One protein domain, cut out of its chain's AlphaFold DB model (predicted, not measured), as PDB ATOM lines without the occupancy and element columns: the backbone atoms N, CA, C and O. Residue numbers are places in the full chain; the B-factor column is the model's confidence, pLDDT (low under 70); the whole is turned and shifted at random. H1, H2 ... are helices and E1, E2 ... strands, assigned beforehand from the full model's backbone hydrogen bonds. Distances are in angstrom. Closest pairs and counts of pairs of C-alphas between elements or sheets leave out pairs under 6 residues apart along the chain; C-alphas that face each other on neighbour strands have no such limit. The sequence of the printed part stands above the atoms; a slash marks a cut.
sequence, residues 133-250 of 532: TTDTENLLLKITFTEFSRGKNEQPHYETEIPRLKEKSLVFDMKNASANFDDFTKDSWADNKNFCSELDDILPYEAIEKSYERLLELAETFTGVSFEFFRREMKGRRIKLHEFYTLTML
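AT A GLANCE: This is residues 133 to 250 of the 532 residues of an uncharacterized protein of Treponema sp (UniProt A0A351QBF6). A long hairpin of E2 and E3 makes the longest axis; short strands E1 and E4 widen one end into a sheet, with H2 and H4 side by side over one face there. At the hairpin's other end, residues 152 to 160 stick out. The printed part has 118 residues with, in chain order, E1, E2, E3, E4, H1, H2, H3 and H4; the antiparallel sheet runs E1 - E2 - E3 - E4, and the class is mixed. It is loose, with a radius of gyration of the C-alphas of 16.8 A, and elongated, spanning 58 by 30 by 28 A.

IN THESE COORDINATES: E2, residues 140 to 149, is 27.6 A long, and E3, residues 164 to 173, 28.8 A. E1 is residues 133 to 135, from C-alpha 133 at (173.831, 186.183, 204.488); E4 is residues 178 to 180. H2, residues 205 to 223, is 26.4 A long. H4, residues 237 to 248, is 17.3 A long, ending at C-alpha 248 at (160.922, 191.794, 198.643). H1 is residues 195 to 200 and H3 residues 228 to 231.

HOW THE PARTS SIT: The strands form a meander, each the antiparallel neighbour of the one before: N 143 and O 170 of E2 and E3 are 2.8 A apart, N 135 and O 140 of E1 and E2 2.8 A, and N 171 and O 180 of E3 and E4 3.0 A, within hydrogen-bond range. H2 and H4 are on the same face, two layers, helices on one face of a sheet. H2 is over E1 and E2, at a height over the sheet of 9.3 A; its closest C-alphas to E2 are Leu 215 and Leu 141, 6.6 A. H2 and H4 touch at a shallow tilt of 25 degrees, the same way, closest at the C-alphas of Ala 219 and Leu 247, 6.7 A. H1 touches residues 237 to 242 of H4, closest at the C-alphas of Cys 196 and Arg 238, 5.7 A. H3 is near H2, with 10 pairs of C-alphas within 10 A. Every O i to N i+4 pair is within range in H2, 6 of 8 in H4 and 0 of 2 in H1, which has 1 of 3 O i to N i+3 pairs; H3 is too short for an O i to N i+4 pair.

THE WHOLE: The C-alphas of Tyr 158 and Gly 224, the two farthest apart, are 58.1 A apart. The printed part has no cut; the links E2 to E3 and E4 to H1 are long. The mean pLDDT of the printed part is 71.5, and residues 149 to 164, 184 to 202, 229 to 241 and 249 to 250 are under 70.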
ATOM      1  N   THR A 133     174.359 186.649 203.201       94.50
ATOM      2  CA  THR A 133     173.831 186.183 204.488       94.50
ATOM      3  C   THR A 133     172.317 186.121 204.399       94.50
ATOM      4  O   THR A 133     171.684 187.120 204.065       94.50
ATOM      5  N   THR A 134     171.747 184.966 204.717       94.75
ATOM      6  CA  THR A 134     170.302 184.730 204.654       94.75
ATOM      7  C   THR A 134     169.808 184.343 206.036       94.75
ATOM      8  O   THR A 134     170.278 183.361 206.604       94.75
ATOM      9  N   ASP A 135     168.862 185.098 206.581       94.31
ATOM     10  CA  ASP A 135     168.184 184.795 207.837       94.31
ATOM     11  C   ASP A 135     166.734 184.408 207.545       94.31
ATOM     12  O   ASP A 135     165.884 185.245 207.239       94.31
ATOM     13  N   THR A 136     166.464 183.111 207.641       87.44
ATOM     14  CA  THR A 136     165.140 182.525 207.386       87.44
ATOM     15  C   THR A 136     164.095 182.900 208.436       87.44
ATOM     16  O   THR A 136     162.912 182.958 208.114       87.44
ATOM     17  N   GLU A 137     164.500 183.184 209.676       86.81
ATOM     18  CA  GLU A 137     163.569 183.534 210.758       86.81
ATOM     19  C   GLU A 137     163.115 184.988 210.643       86.81
ATOM     20  O   GLU A 137     161.942 185.309 210.854       86.81
ATOM     21  N   ASN A 138     164.042 185.869 210.266       87.75
ATOM     22  CA  ASN A 138     163.753 187.286 210.069       87.75
ATOM     23  C   ASN A 138     163.369 187.645 208.628       87.75
ATOM     24  O   ASN A 138     162.909 188.762 208.401       87.75
ATOM     25  N   LEU A 139     163.476 186.694 207.692       88.06
ATOM     26  CA  LEU A 139     163.202 186.857 206.260       88.06
ATOM     27  C   LEU A 139     164.056 187.960 205.627       88.06
ATOM     28  O   LEU A 139     163.564 188.836 204.909       88.06
ATOM     29  N   LEU A 140     165.347 187.908 205.948       92.31
ATOM     30  CA  LEU A 140     166.332 188.915 205.590       92.31
ATOM     31  C   LEU A 140     167.400 188.303 204.685       92.31
ATOM     32  O   LEU A 140     168.002 187.287 205.028       92.31
ATOM     33  N   LEU A 141     167.686 188.963 203.568       94.25
ATOM     34  CA  LEU A 141     168.846 188.690 202.725       94.25
ATOM     35  C   LEU A 141     169.778 189.902 202.775       94.25
ATOM     36  O   LEU A 141     169.369 191.016 202.460       94.25
ATOM     37  N   LYS A 142     171.043 189.695 203.130       94.44
ATOM     38  CA  LYS A 142     172.082 190.726 203.083       94.44
ATOM     39  C   LYS A 142     173.213 190.293 202.163       94.44
ATOM     40  O   LYS A 142     173.808 189.242 202.370       94.44
ATOM     41  N   ILE A 143     173.561 191.139 201.202       92.69
ATOM     42  CA  ILE A 143     174.706 190.953 200.310       92.69
ATOM     43  C   ILE A 143     175.747 191.993 200.694       92.69
ATOM     44  O   ILE A 143     175.485 193.185 200.603       92.69
ATOM     45  N   THR A 144     176.916 191.565 201.154       91.19
ATOM     46  CA  THR A 144     178.015 192.456 201.542       91.19
ATOM     47  C   THR A 144     179.152 192.296 200.553       91.19
ATOM     48  O   THR A 144     179.667 191.197 200.375       91.19
ATOM     49  N   PHE A 145     179.551 193.388 199.921       87.00
ATOM     50  CA  PHE A 145     180.678 193.448 199.011       87.00
ATOM     51  C   PHE A 145     181.847 194.148 199.693       87.00
ATOM     52  O   PHE A 145     181.683 195.221 200.276       87.00
ATOM     53  N   THR A 146     183.034 193.558 199.595       83.88
ATOM     54  CA  THR A 146     184.277 194.193 200.035       83.88
ATOM     55  C   THR A 146     184.952 194.809 198.817       83.88
ATOM     56  O   THR A 146     185.373 194.101 197.897       83.88
ATOM     57  N   GLU A 147     185.007 196.138 198.800       78.56
ATOM     58  CA  GLU A 147     185.626 196.946 197.755       78.56
ATOM     59  C   GLU A 147     187.043 197.342 198.178       78.56
ATOM     60  O   GLU A 147     187.289 197.824 199.289       78.56
ATOM     61  N   PHE A 148     187.976 197.162 197.258       71.06
ATOM     62  CA  PHE A 148     189.317 197.699 197.318       71.06
ATOM     63  C   PHE A 148     189.284 199.156 196.853       71.06
ATOM     64  O   PHE A 148     189.165 199.431 195.658       71.06
ATOM     65  N   SER A 149     189.382 200.113 197.779       63.22
ATOM     66  CA  SER A 149     189.472 201.522 197.396       63.22
ATOM     67  C   SER A 149     190.934 201.923 197.199       63.22
ATOM     68  O   SER A 149     191.739 201.885 198.129       63.22
ATOM     69  N   ARG A 150     191.288 202.330 195.976       53.66
ATOM     70  CA  ARG A 150     192.503 203.126 195.756       53.66
ATOM     71  C   ARG A 150     192.194 204.537 196.255       53.66
ATOM     72  O   ARG A 150     191.166 205.091 195.863       53.66
ATOM     73  N   GLY A 151     193.021 205.083 197.151       53.84
ATOM     74  CA  GLY A 151     192.848 206.435 197.697       53.84
ATOM     75  C   GLY A 151     192.517 207.430 196.581       53.84
ATOM     76  O   GLY A 151     193.159 207.434 195.534       53.84
ATOM     77  N   LYS A 152     191.436 208.199 196.749       49.41
ATOM     78  CA  LYS A 152     190.723 208.817 195.621       49.41
ATOM     79  C   LYS A 152     191.473 209.926 194.884       49.41
ATOM     80  O   LYS A 152     190.986 210.285 193.824       49.41
ATOM     81  N   ASN A 153     192.564 210.488 195.404       46.94
ATOM     82  CA  ASN A 153     193.095 211.746 194.861       46.94
ATOM     83  C   ASN A 153     194.562 212.063 195.165       46.94
ATOM     84  O   ASN A 153     194.995 213.182 194.904       46.94
ATOM     85  N   GLU A 154     195.354 211.137 195.681       40.84
ATOM     86  CA  GLU A 154     196.738 211.471 196.003       40.84
ATOM     87  C   GLU A 154     197.641 210.926 194.909       40.84
ATOM     88  O   GLU A 154     197.558 209.756 194.523       40.84
ATOM     89  N   GLN A 155     198.469 211.816 194.349       45.12
ATOM     90  CA  GLN A 155     199.642 211.396 193.590       45.12
ATOM     91  C   GLN A 155     200.296 210.243 194.349       45.12
ATOM     92  O   GLN A 155     200.306 210.302 195.576       45.12
ATOM     93  N   PRO A 156     200.785 209.198 193.665       42.16
ATOM     94  CA  PRO A 156     201.310 208.023 194.336       42.16
ATOM     95  C   PRO A 156     202.490 208.441 195.221       42.16
ATOM     96  O   PRO A 156     203.618 208.556 194.755       42.16
ATOM     97  N   HIS A 157     202.216 208.733 196.490       41.88
ATOM     98  CA  HIS A 157     203.227 208.885 197.509       41.88
ATOM     99  C   HIS A 157     203.722 207.469 197.782       41.88
ATOM    100  O   HIS A 157     202.936 206.567 198.061       41.88
ATOM    101  N   TYR A 158     205.028 207.265 197.622       43.03
ATOM    102  CA  TYR A 158     205.718 205.974 197.723       43.03
ATOM    103  C   TYR A 158     205.669 205.342 199.130       43.03
ATOM    104  O   TYR A 158     206.302 204.317 199.379       43.03
ATOM    105  N   GLU A 159     204.911 205.915 200.061       44.50
ATOM    106  CA  GLU A 159     204.788 205.428 201.426       44.50
ATOM    107  C   GLU A 159     203.504 204.610 201.594       44.50
ATOM    108  O   GLU A 159     202.439 205.128 201.889       44.50
ATOM    109  N   THR A 160     203.634 203.304 201.354       47.81
ATOM    110  CA  THR A 160     203.145 202.171 202.172       47.81
ATOM    111  C   THR A 160     201.774 202.228 202.866       47.81
ATOM    112  O   THR A 160     201.577 201.494 203.835       47.81
ATOM    113  N   GLU A 161     200.815 203.040 202.432       50.59
ATOM    114  CA  GLU A 161     199.468 202.968 202.993       50.59
ATOM    115  C   GLU A 161     198.787 201.679 202.530       50.59
ATOM    116  O   GLU A 161     198.500 201.479 201.346       50.59
ATOM    117  N   ILE A 162     198.538 200.792 203.497       54.97
ATOM    118  CA  ILE A 162     197.774 199.563 203.297       54.97
ATOM    119  C   ILE A 162     196.431 199.950 202.667       54.97
ATOM    120  O   ILE A 162     195.733 200.826 203.198       54.97
ATOM    121  N   PRO A 163     196.034 199.313 201.556       56.81
ATOM    122  CA  PRO A 163     194.779 199.622 200.896       56.81
ATOM    123  C   PRO A 163     193.596 199.553 201.863       56.81
ATOM    124  O   PRO A 163     193.373 198.541 202.534       56.81
ATOM    125  N   ARG A 164     192.801 200.627 201.919       63.84
ATOM    126  CA  ARG A 164     191.605 200.662 202.765       63.84
ATOM    127  C   ARG A 164     190.494 199.863 202.101       63.84
ATOM    128  O   ARG A 164     190.020 200.200 201.010       63.84
ATOM    129  N   LEU A 165     190.071 198.813 202.791       73.62
ATOM    130  CA  LEU A 165     188.897 198.032 202.436       73.62
ATOM    131  C   LEU A 165     187.653 198.793 202.874       73.62
ATOM    132  O   LEU A 165     187.553 199.223 204.025       73.62
ATOM    133  N   LYS A 166     186.701 198.943 201.959       82.12
ATOM    134  CA  LYS A 166     185.382 199.476 202.276       82.12
ATOM    135  C   LYS A 166     184.351 198.384 202.057       82.12
ATOM    136  O   LYS A 166     184.263 197.820 200.969       82.12
ATOM    137  N   GLU A 167     183.561 198.095 203.081       87.06
ATOM    138  CA  GLU A 167     182.384 197.250 202.915       87.06
ATOM    139  C   GLU A 167     181.203 198.089 202.436       87.06
ATOM    140  O   GLU A 167     181.013 199.231 202.858       87.06
ATOM    141  N   LYS A 168     180.430 197.509 201.527       88.31
ATOM    142  CA  LYS A 168     179.155 198.036 201.057       88.31
ATOM    143  C   LYS A 168     178.137 196.920 201.097       88.31
ATOM    144  O   LYS A 168     178.471 195.785 200.761       88.31
ATOM    145  N   SER A 169     176.905 197.214 201.478       90.06
ATOM    146  CA  SER A 169     175.882 196.187 201.604       90.06
ATOM    147  C   SER A 169     174.565 196.540 200.934       90.06
ATOM    148  O   SER A 169     174.167 197.696 200.853       90.06
ATOM    149  N   LEU A 170     173.908 195.497 200.438       89.25
ATOM    150  CA  LEU A 170     172.523 195.498 200.006       89.25
ATOM    151  C   LEU A 170     171.731 194.672 201.001       89.25
ATOM    152  O   LEU A 170     172.128 193.550 201.322       89.25
ATOM    153  N   VAL A 171     170.623 195.211 201.490       91.12
ATOM    154  CA  VAL A 171     169.765 194.514 202.451       91.12
ATOM    155  C   VAL A 171     168.369 194.423 201.871       91.12
ATOM    156  O   VAL A 171     167.779 195.447 201.564       91.12
ATOM    157  N   PHE A 172     167.834 193.216 201.757       89.44
ATOM    158  CA  PHE A 172     166.467 192.941 201.336       89.44
ATOM    159  C   PHE A 172     165.717 192.332 202.515       89.44
ATOM    160  O   PHE A 172     166.013 191.225 202.962       89.44
ATOM    161  N   ASP A 173     164.757 193.085 203.034       88.69
ATOM    162  CA  ASP A 173     163.927 192.722 204.173       88.69
ATOM    163  C   ASP A 173     162.504 192.453 203.679       88.69
ATOM    164  O   ASP A 173     161.687 193.361 203.470       88.69
ATOM    165  N   MET A 174     162.215 191.170 203.463       82.81
ATOM    166  CA  MET A 174     160.920 190.737 202.944       82.81
ATOM    167  C   MET A 174     159.800 190.968 203.959       82.81
ATOM    168  O   MET A 174     158.661 191.275 203.587       82.81
ATOM    169  N   LYS A 175     160.125 190.862 205.253       80.25
ATOM    170  CA  LYS A 175     159.181 191.061 206.354       80.25
ATOM    171  C   LYS A 175     158.673 192.502 206.380       80.25
ATOM    172  O   LYS A 175     157.467 192.717 206.548       80.25
ATOM    173  N   ASN A 176     159.568 193.466 206.170       80.44
ATOM    174  CA  ASN A 176     159.282 194.896 206.265       80.44
ATOM    175  C   ASN A 176     159.077 195.610 204.929       80.44
ATOM    176  O   ASN A 176     158.800 196.806 204.955       80.44
ATOM    177  N   ALA A 177     159.119 194.913 203.788       75.88
ATOM    178  CA  ALA A 177     158.932 195.535 202.470       75.88
ATOM    179  C   ALA A 177     160.025 196.503 202.042       75.88
ATOM    180  O   ALA A 177     159.760 197.430 201.273       75.88
ATOM    181  N   SER A 178     161.228 196.341 202.563       83.19
ATOM    182  CA  SER A 178     162.279 197.324 202.361       83.19
ATOM    183  C   SER A 178     163.482 196.682 201.718       83.19
ATOM    184  O   SER A 178     163.882 195.581 202.084       83.19
ATOM    185  N   ALA A 179     164.086 197.413 200.795       83.12
ATOM    186  CA  ALA A 179     165.418 197.119 200.322       83.12
ATOM    187  C   ALA A 179     166.284 198.365 200.541       83.12
ATOM    188  O   ALA A 179     165.877 199.464 200.167       83.12
ATOM    189  N   ASN A 180     167.420 198.200 201.217       84.94
ATOM    190  CA  ASN A 180     168.393 199.257 201.471       84.94
ATOM    191  C   ASN A 180     169.577 199.083 200.509       84.94
ATOM    192  O   ASN A 180     170.146 197.991 200.409       84.94
ATOM    193  N   PHE A 181     169.920 200.173 199.820       78.81
ATOM    194  CA  PHE A 181     171.000 200.252 198.838       78.81
ATOM    195  C   PHE A 181     171.954 201.428 199.108       78.81
ATOM    196  O   PHE A 181     172.735 201.788 198.226       78.81
ATOM    197  N   ASP A 182     171.887 202.029 200.298       74.56
ATOM    198  CA  ASP A 182     172.472 203.340 200.617       74.56
ATOM    199  C   ASP A 182     173.987 203.394 200.352       74.56
ATOM    200  O   ASP A 182     174.534 204.434 199.991       74.56
ATOM    201  N   ASP A 183     174.678 202.254 200.445       73.44
ATOM    202  CA  ASP A 183     176.119 202.155 200.201       73.44
ATOM    203  C   ASP A 183     176.526 202.268 198.713       73.44
ATOM    204  O   ASP A 183     177.706 202.498 198.406       73.44
ATOM    205  N   PHE A 184     175.582 202.084 197.782       69.38
ATOM    206  CA  PHE A 184     175.834 202.026 196.335       69.38
ATOM    207  C   PHE A 184     175.282 203.222 195.556       69.38
ATOM    208  O   PHE A 184     175.769 203.496 194.458       69.38
ATOM    209  N   THR A 185     174.335 203.968 196.119       63.06
ATOM    210  CA  THR A 185     173.779 205.181 195.508       63.06
ATOM    211  C   THR A 185     174.470 206.416 196.069       63.06
ATOM    212  O   THR A 185     174.426 206.657 197.272       63.06
ATOM    213  N   LYS A 186     175.116 207.220 195.216       54.06
ATOM    214  CA  LYS A 186     175.722 208.492 195.653       54.06
ATOM    215  C   LYS A 186     174.700 209.601 195.905       54.06
ATOM    216  O   LYS A 186     175.027 210.518 196.643       54.06
ATOM    217  N   ASP A 187     173.496 209.479 195.355       49.56
ATOM    218  CA  ASP A 187     172.423 210.454 195.503       49.56
ATOM    219  C   ASP A 187     171.104 209.726 195.787       49.56
ATOM    220  O   ASP A 187     170.735 208.778 195.091       49.56
ATOM    221  N   SER A 188     170.386 210.160 196.822       41.62
ATOM    222  CA  SER A 188     169.084 209.618 197.214       41.62
ATOM    223  C   SER A 188     168.012 209.983 196.176       41.62
ATOM    224  O   SER A 188     167.358 211.020 196.301       41.62
ATOM    225  N   TRP A 189     167.825 209.177 195.131       39.88
ATOM    226  CA  TRP A 189     166.769 209.411 194.137       39.88
ATOM    227  C   TRP A 189     165.708 208.313 194.179       39.88
ATOM    228  O   TRP A 189     165.978 207.131 193.995       39.88
ATOM    229  N   ALA A 190     164.477 208.752 194.435       37.03
ATOM    230  CA  ALA A 190     163.295 207.942 194.701       37.03
ATOM    231  C   ALA A 190     162.554 207.440 193.441       37.03
ATOM    232  O   ALA A 190     161.464 206.883 193.569       37.03
ATOM    233  N   ASP A 191     163.112 207.583 192.233       46.56
ATOM    234  CA  ASP A 191     162.434 207.177 190.993       46.56
ATOM    235  C   ASP A 191     162.953 205.837 190.439       46.56
ATOM    236  O   ASP A 191     163.858 205.733 189.613       46.56
ATOM    237  N   ASN A 192     162.278 204.782 190.898       54.34
ATOM    238  CA  ASN A 192     162.498 203.341 190.717       54.34
ATOM    239  C   ASN A 192     162.652 202.786 189.274       54.34
ATOM    240  O   ASN A 192     162.783 201.573 189.115       54.34
ATOM    241  N   LYS A 193     162.597 203.595 188.204       52.56
ATOM    242  CA  LYS A 193     162.502 203.070 186.819       52.56
ATOM    243  C   LYS A 193     163.836 202.847 186.095       52.56
ATOM    244  O   LYS A 193     163.888 201.951 185.259       52.56
ATOM    245  N   ASN A 194     164.903 203.572 186.442       53.56
ATOM    246  CA  ASN A 194     166.236 203.420 185.820       53.56
ATOM    247  C   ASN A 194     167.316 202.891 186.789       53.56
ATOM    248  O   ASN A 194     168.476 202.743 186.421       53.56
ATOM    249  N   PHE A 195     166.938 202.550 188.021       59.78
ATOM    250  CA  PHE A 195     167.853 202.128 189.088       59.78
ATOM    251  C   PHE A 195     168.609 200.821 188.781       59.78
ATOM    252  O   PHE A 195     169.802 200.688 189.048       59.78
ATOM    253  N   CYS A 196     167.927 199.852 188.164       58.75
ATOM    254  CA  CYS A 196     168.508 198.534 187.903       58.75
ATOM    255  C   CYS A 196     169.625 198.561 186.849       58.75
ATOM    256  O   CYS A 196     170.411 197.622 186.811       58.75
ATOM    257  N   SER A 197     169.722 199.598 186.004       58.72
ATOM    258  CA  SER A 197     170.793 199.677 185.001       58.72
ATOM    259  C   SER A 197     172.141 200.109 185.571       58.72
ATOM    260  O   SER A 197     173.155 199.714 185.014       58.72
ATOM    261  N   GLU A 198     172.175 200.875 186.665       61.72
ATOM    262  CA  GLU A 198     173.443 201.361 187.233       61.72
ATOM    263  C   GLU A 198     174.143 200.295 188.079       61.72
ATOM    264  O   GLU A 198     175.360 200.148 188.012       61.72
ATOM    265  N   LEU A 199     173.382 199.514 188.850       66.75
ATOM    266  CA  LEU A 199     173.939 198.426 189.659       66.75
ATOM    267  C   LEU A 199     174.387 197.226 188.817       66.75
ATOM    268  O   LEU A 199     175.299 196.511 189.225       66.75
ATOM    269  N   ASP A 200     173.769 197.021 187.653       64.94
ATOM    270  CA  ASP A 200     174.096 195.927 186.735       64.94
ATOM    271  C   ASP A 200     175.551 195.989 186.232       64.94
ATOM    272  O   ASP A 200     176.260 194.984 186.174       64.94
ATOM    273  N   ASP A 201     176.029 197.204 185.963       63.53
ATOM    274  CA  ASP A 201     177.398 197.442 185.501       63.53
ATOM    275  C   ASP A 201     178.422 197.425 186.659       63.53
ATOM    276  O   ASP A 201     179.634 197.424 186.439       63.53
ATOM    277  N   ILE A 202     177.963 197.421 187.915       69.94
ATOM    278  CA  ILE A 202     178.826 197.554 189.098       69.94
ATOM    279  C   ILE A 202     178.980 196.223 189.836       69.94
ATOM    280  O   ILE A 202     180.070 195.934 190.333       69.94
ATOM    281  N   LEU A 203     177.915 195.425 189.940       78.56
ATOM    282  CA  LEU A 203     177.886 194.255 190.812       78.56
ATOM    283  C   LEU A 203     178.304 192.961 190.085       78.56
ATOM    284  O   LEU A 203     177.877 192.714 188.956       78.56
ATOM    285  N   PRO A 204     179.092 192.086 190.737       80.88
ATOM    286  CA  PRO A 204     179.432 190.770 190.202       80.88
ATOM    287  C   PRO A 204     178.203 189.895 189.928       80.88
ATOM    288  O   PRO A 204     177.365 189.693 190.810       80.88
ATOM    289  N   TYR A 205     178.117 189.324 188.726       81.69
ATOM    290  CA  TYR A 205     176.956 188.543 188.292       81.69
ATOM    291  C   TYR A 205     176.698 187.316 189.152       81.69
ATOM    292  O   TYR A 205     175.560 187.056 189.523       81.69
ATOM    293  N   GLU A 206     177.752 186.581 189.474       85.06
ATOM    294  CA  GLU A 206     177.680 185.315 190.193       85.06
ATOM    295  C   GLU A 206     177.171 185.550 191.628       85.06
ATOM    296  O   GLU A 206     176.383 184.768 192.158       85.06
ATOM    297  N   ALA A 207     177.524 186.696 192.229       85.62
ATOM    298  CA  ALA A 207     176.981 187.123 193.516       85.62
ATOM    299  C   ALA A 207     175.493 187.476 193.431       85.62
ATOM    300  O   ALA A 207     174.725 187.086 194.312       85.62
ATOM    301  N   ILE A 208     175.065 188.174 192.375       85.56
ATOM    302  CA  ILE A 208     173.642 188.453 192.137       85.56
ATOM    303  C   ILE A 208     172.877 187.156 191.884       85.56
ATOM    304  O   ILE A 208     171.822 186.941 192.461       85.56
ATOM    305  N   GLU A 209     173.399 186.252 191.070       85.44
ATOM    306  CA  GLU A 209     172.754 184.976 190.785       85.44
ATOM    307  C   GLU A 209     172.555 184.140 192.049       85.44
ATOM    308  O   GLU A 209     171.425 183.760 192.350       85.44
ATOM    309  N   LYS A 210     173.607 183.963 192.852       88.38
ATOM    310  CA  LYS A 210     173.510 183.223 194.115       88.38
ATOM    311  C   LYS A 210     172.569 183.897 195.117       88.38
ATOM    312  O   LYS A 210     171.806 183.228 195.811       88.38
ATOM    313  N   SER A 211     172.572 185.228 195.167       89.50
ATOM    314  CA  SER A 211     171.664 185.989 196.035       89.50
ATOM    315  C   SER A 211     170.201 185.833 195.621       89.50
ATOM    316  O   SER A 211     169.322 185.809 196.479       89.50
ATOM    317  N   TYR A 212     169.935 185.694 194.319       88.00
ATOM    318  CA  TYR A 212     168.588 185.473 193.796       88.00
ATOM    319  C   TYR A 212     168.036 184.130 194.253       88.00
ATOM    320  O   TYR A 212     166.904 184.065 194.722       88.00
ATOM    321  N   GLU A 213     168.850 183.074 194.167       88.44
ATOM    322  CA  GLU A 213     168.485 181.738 194.648       88.44
ATOM    323  C   GLU A 213     168.052 181.787 196.116       88.44
ATOM    324  O   GLU A 213     166.967 181.317 196.459       88.44
ATOM    325  N   ARG A 214     168.849 182.445 196.968       91.25
ATOM    326  CA  ARG A 214     168.531 182.627 198.391       91.25
ATOM    327  C   ARG A 214     167.274 183.454 198.624       91.25
ATOM    328  O   ARG A 214     166.493 183.149 199.521       91.25
ATOM    329  N   LEU A 215     167.047 184.489 197.822       88.56
ATOM    330  CA  LEU A 215     165.836 185.294 197.937       88.56
ATOM    331  C   LEU A 215     164.584 184.517 197.509       88.56
ATOM    332  O   LEU A 215     163.536 184.681 198.129       88.56
ATOM    333  N   LEU A 216     164.682 183.646 196.501       86.81
ATOM    334  CA  LEU A 216     163.603 182.728 196.129       86.81
ATOM    335  C   LEU A 216     163.321 181.715 197.245       86.81
ATOM    336  O   LEU A 216     162.157 181.468 197.542       86.81
ATOM    337  N   GLU A 217     164.355 181.178 197.901       88.38
ATOM    338  CA  GLU A 217     164.203 180.306 199.078       88.38
ATOM    339  C   GLU A 217     163.491 181.033 200.231       88.38
ATOM    340  O   GLU A 217     162.576 180.481 200.850       88.38
ATOM    341  N   LEU A 218     163.859 182.290 200.501       87.62
ATOM    342  CA  LEU A 218     163.160 183.126 201.479       87.62
ATOM    343  C   LEU A 218     161.711 183.394 201.064       87.62
ATOM    344  O   LEU A 218     160.817 183.310 201.905       87.62
ATOM    345  N   ALA A 219     161.458 183.688 199.788       83.81
ATOM    346  CA  ALA A 219     160.115 183.920 199.269       83.81
ATOM    347  C   ALA A 219     159.238 182.670 199.387       83.81
ATOM    348  O   ALA A 219     158.078 182.764 199.794       83.81
ATOM    349  N   GLU A 220     159.781 181.495 199.084       84.00
ATOM    350  CA  GLU A 220     159.104 180.211 199.249       84.00
ATOM    351  C   GLU A 220     158.833 179.915 200.724       84.00
ATOM    352  O   GLU A 220     157.701 179.600 201.082       84.00
ATOM    353  N   THR A 221     159.815 180.137 201.601       82.31
ATOM    354  CA  THR A 221     159.648 180.008 203.059       82.31
ATOM    355  C   THR A 221     158.562 180.951 203.583       82.31
ATOM    356  O   THR A 221     157.725 180.564 204.397       82.31
ATOM    357  N   PHE A 222     158.540 182.191 203.094       77.94
ATOM    358  CA  PHE A 222     157.589 183.218 203.506       77.94
ATOM    359  C   PHE A 222     156.164 182.952 203.019       77.94
ATOM    360  O   PHE A 222     155.200 183.194 203.745       77.94
ATOM    361  N   THR A 223     156.017 182.495 201.774       71.06
ATOM    362  CA  THR A 223     154.712 182.401 201.099       71.06
ATOM    363  C   THR A 223     154.146 180.983 201.041       71.06
ATOM    364  O   THR A 223     152.950 180.823 200.788       71.06
ATOM    365  N   GLY A 224     154.977 179.958 201.246       74.81
ATOM    366  CA  GLY A 224     154.650 178.549 201.018       74.81
ATOM    367  C   GLY A 224     154.434 178.190 199.542       74.81
ATOM    368  O   GLY A 224     153.851 177.145 199.251       74.81
ATOM    369  N   VAL A 225     154.815 179.069 198.610       72.25
ATOM    370  CA  VAL A 225     154.680 178.862 197.164       72.25
ATOM    371  C   VAL A 225     156.055 178.586 196.578       72.25
ATOM    372  O   VAL A 225     156.975 179.368 196.782       72.25
ATOM    373  N   SER A 226     156.172 177.505 195.810       79.25
ATOM    374  CA  SER A 226     157.391 177.229 195.055       79.25
ATOM    375  C   SER A 226     157.527 178.186 193.871       79.25
ATOM    376  O   SER A 226     156.582 178.383 193.100       79.25
ATOM    377  N   PHE A 227     158.717 178.762 193.713       73.81
ATOM    378  CA  PHE A 227     159.054 179.689 192.629       73.81
ATOM    379  C   PHE A 227     159.952 179.048 191.557       73.81
ATOM    380  O   PHE A 227     160.636 179.755 190.821       73.81
ATOM    381  N   GLU A 228     159.943 177.717 191.418       70.12
ATOM    382  CA  GLU A 228     160.770 176.983 190.440       70.12
ATOM    383  C   GLU A 228     160.661 177.511 188.999       70.12
ATOM    384  O   GLU A 228     161.648 177.509 188.264       70.12
ATOM    385  N   PHE A 229     159.494 178.023 188.591       56.72
ATOM    386  CA  PHE A 229     159.298 178.598 187.255       56.72
ATOM    387  C   PHE A 229     160.208 179.809 186.981       56.72
ATOM    388  O   PHE A 229     160.661 179.988 185.851       56.72
ATOM    389  N   PHE A 230     160.533 180.596 188.013       61.56
ATOM    390  CA  PHE A 230     161.429 181.753 187.916       61.56
ATOM    391  C   PHE A 230     162.914 181.359 187.820       61.56
ATOM    392  O   PHE A 230     163.749 182.204 187.512       61.56
ATOM    393  N   ARG A 231     163.259 180.075 188.019       63.69
ATOM    394  CA  ARG A 231     164.635 179.566 187.867       63.69
ATOM    395  C   ARG A 231     165.043 179.304 186.408       63.69
ATOM    396  O   ARG A 231     166.198 178.970 186.160       63.69
ATOM    397  N   ARG A 232     164.134 179.421 185.429       56.53
ATOM    398  CA  ARG A 232     164.461 179.239 183.998       56.53
ATOM    399  C   ARG A 232     165.186 180.466 183.437       56.53
ATOM    400  O   ARG A 232     164.829 181.581 183.787       56.53
ATOM    401  N   GLU A 233     166.180 180.229 182.569       53.78
ATOM    402  CA  GLU A 233     167.142 181.194 181.994       53.78
ATOM    403  C   GLU A 233     166.621 182.640 181.838       53.78
ATOM    404  O   GLU A 233     166.185 183.070 180.766       53.78
ATOM    405  N   MET A 234     166.748 183.439 182.898       57.31
ATOM    406  CA  MET A 234     166.652 184.893 182.816       57.31
ATOM    407  C   MET A 234     167.934 185.391 182.140       57.31
ATOM    408  O   MET A 234     168.947 185.605 182.803       57.31
ATOM    409  N   LYS A 235     167.923 185.564 180.813       55.53
ATOM    410  CA  LYS A 235     169.110 185.948 180.014       55.53
ATOM    411  C   LYS A 235     169.613 187.387 180.241       55.53
ATOM    412  O   LYS A 235     170.394 187.897 179.443       55.53
ATOM    413  N   GLY A 236     169.198 188.059 181.314       60.31
ATOM    414  CA  GLY A 236     169.567 189.445 181.587       60.31
ATOM    415  C   GLY A 236     169.713 189.738 183.073       60.31
ATOM    416  O   GLY A 236     168.769 189.590 183.845       60.31
ATOM    417  N   ARG A 237     170.889 190.233 183.460       58.38
ATOM    418  CA  ARG A 237     171.220 190.669 184.822       58.38
ATOM    419  C   ARG A 237     170.251 191.727 185.381       58.38
ATOM    420  O   ARG A 237     169.841 191.633 186.536       58.38
ATOM    421  N   ARG A 238     169.799 192.665 184.536       60.06
ATOM    422  CA  ARG A 238     168.803 193.709 184.872       60.06
ATOM    423  C   ARG A 238     167.491 193.166 185.424       60.06
ATOM    424  O   ARG A 238     166.870 193.812 186.262       60.06
ATOM    425  N   ILE A 239     167.066 191.999 184.943       60.56
ATOM    426  CA  ILE A 239     165.790 191.397 185.334       60.56
ATOM    427  C   ILE A 239     165.871 190.940 186.795       60.56
ATOM    428  O   ILE A 239     164.949 191.191 187.567       60.56
ATOM    429  N   LYS A 240     167.026 190.407 187.214       68.88
ATOM    430  CA  LYS A 240     167.226 189.872 188.562       68.88
ATOM    431  C   LYS A 240     167.081 190.952 189.642       68.88
ATOM    432  O   LYS A 240     166.303 190.759 190.559       68.88
ATOM    433  N   LEU A 241     167.716 192.124 189.545       69.56
ATOM    434  CA  LEU A 241     167.595 193.156 190.600       69.56
ATOM    435  C   LEU A 241     166.174 193.732 190.750       69.56
ATOM    436  O   LEU A 241     165.711 193.958 191.872       69.56
ATOM    437  N   HIS A 242     165.457 193.928 189.640       71.12
ATOM    438  CA  HIS A 242     164.052 194.343 189.683       71.12
ATOM    439  C   HIS A 242     163.172 193.262 190.321       71.12
ATOM    440  O   HIS A 242     162.270 193.557 191.110       71.12
ATOM    441  N   GLU A 243     163.461 191.999 190.023       73.19
ATOM    442  CA  GLU A 243     162.804 190.868 190.658       73.19
ATOM    443  C   GLU A 243     163.153 190.751 192.134       73.19
ATOM    444  O   GLU A 243     162.262 190.435 192.906       73.19
ATOM    445  N   PHE A 244     164.369 191.084 192.576       74.12
ATOM    446  CA  PHE A 244     164.682 191.092 194.009       74.12
ATOM    447  C   PHE A 244     163.803 192.081 194.743       74.12
ATOM    448  O   PHE A 244     163.200 191.748 195.764       74.12
ATOM    449  N   TYR A 245     163.706 193.296 194.208       74.88
ATOM    450  CA  TYR A 245     162.815 194.301 194.755       74.88
ATOM    451  C   TYR A 245     161.370 193.797 194.743       74.88
ATOM    452  O   TYR A 245     160.694 193.847 195.762       74.88
ATOM    453  N   THR A 246     160.914 193.217 193.634       73.50
ATOM    454  CA  THR A 246     159.550 192.687 193.503       73.50
ATOM    455  C   THR A 246     159.263 191.551 194.490       73.50
ATOM    456  O   THR A 246     158.219 191.571 195.138       73.50
ATOM    457  N   LEU A 247     160.194 190.609 194.672       76.12
ATOM    458  CA  LEU A 247     160.126 189.517 195.649       76.12
ATOM    459  C   LEU A 247     160.073 190.068 197.074       76.12
ATOM    460  O   LEU A 247     159.203 189.693 197.858       76.12
ATOM    461  N   THR A 248     160.928 191.048 197.374       73.94
ATOM    462  CA  THR A 248     160.922 191.794 198.643       73.94
ATOM    463  C   THR A 248     159.624 192.576 198.826       73.94
ATOM    464  O   THR A 248     159.232 192.888 199.949       73.94
ATOM    465  N   MET A 249     158.909 192.864 197.736       69.38
ATOM    466  CA  MET A 249     157.644 193.586 197.712       69.38
ATOM    467  C   MET A 249     156.386 192.707 197.628       69.38
ATOM    468  O   MET A 249     155.279 193.255 197.672       69.38
ATOM    469  N   LEU A 250     156.514 191.376 197.597       62.94
ATOM    470  CA  LEU A 250     155.368 190.463 197.608       62.94
ATOM    471  C   LEU A 250     154.517 190.685 198.871       62.94
ATOM    472  O   LEU A 250     155.036 190.618 199.989       62.94
TER     473      LEU A 250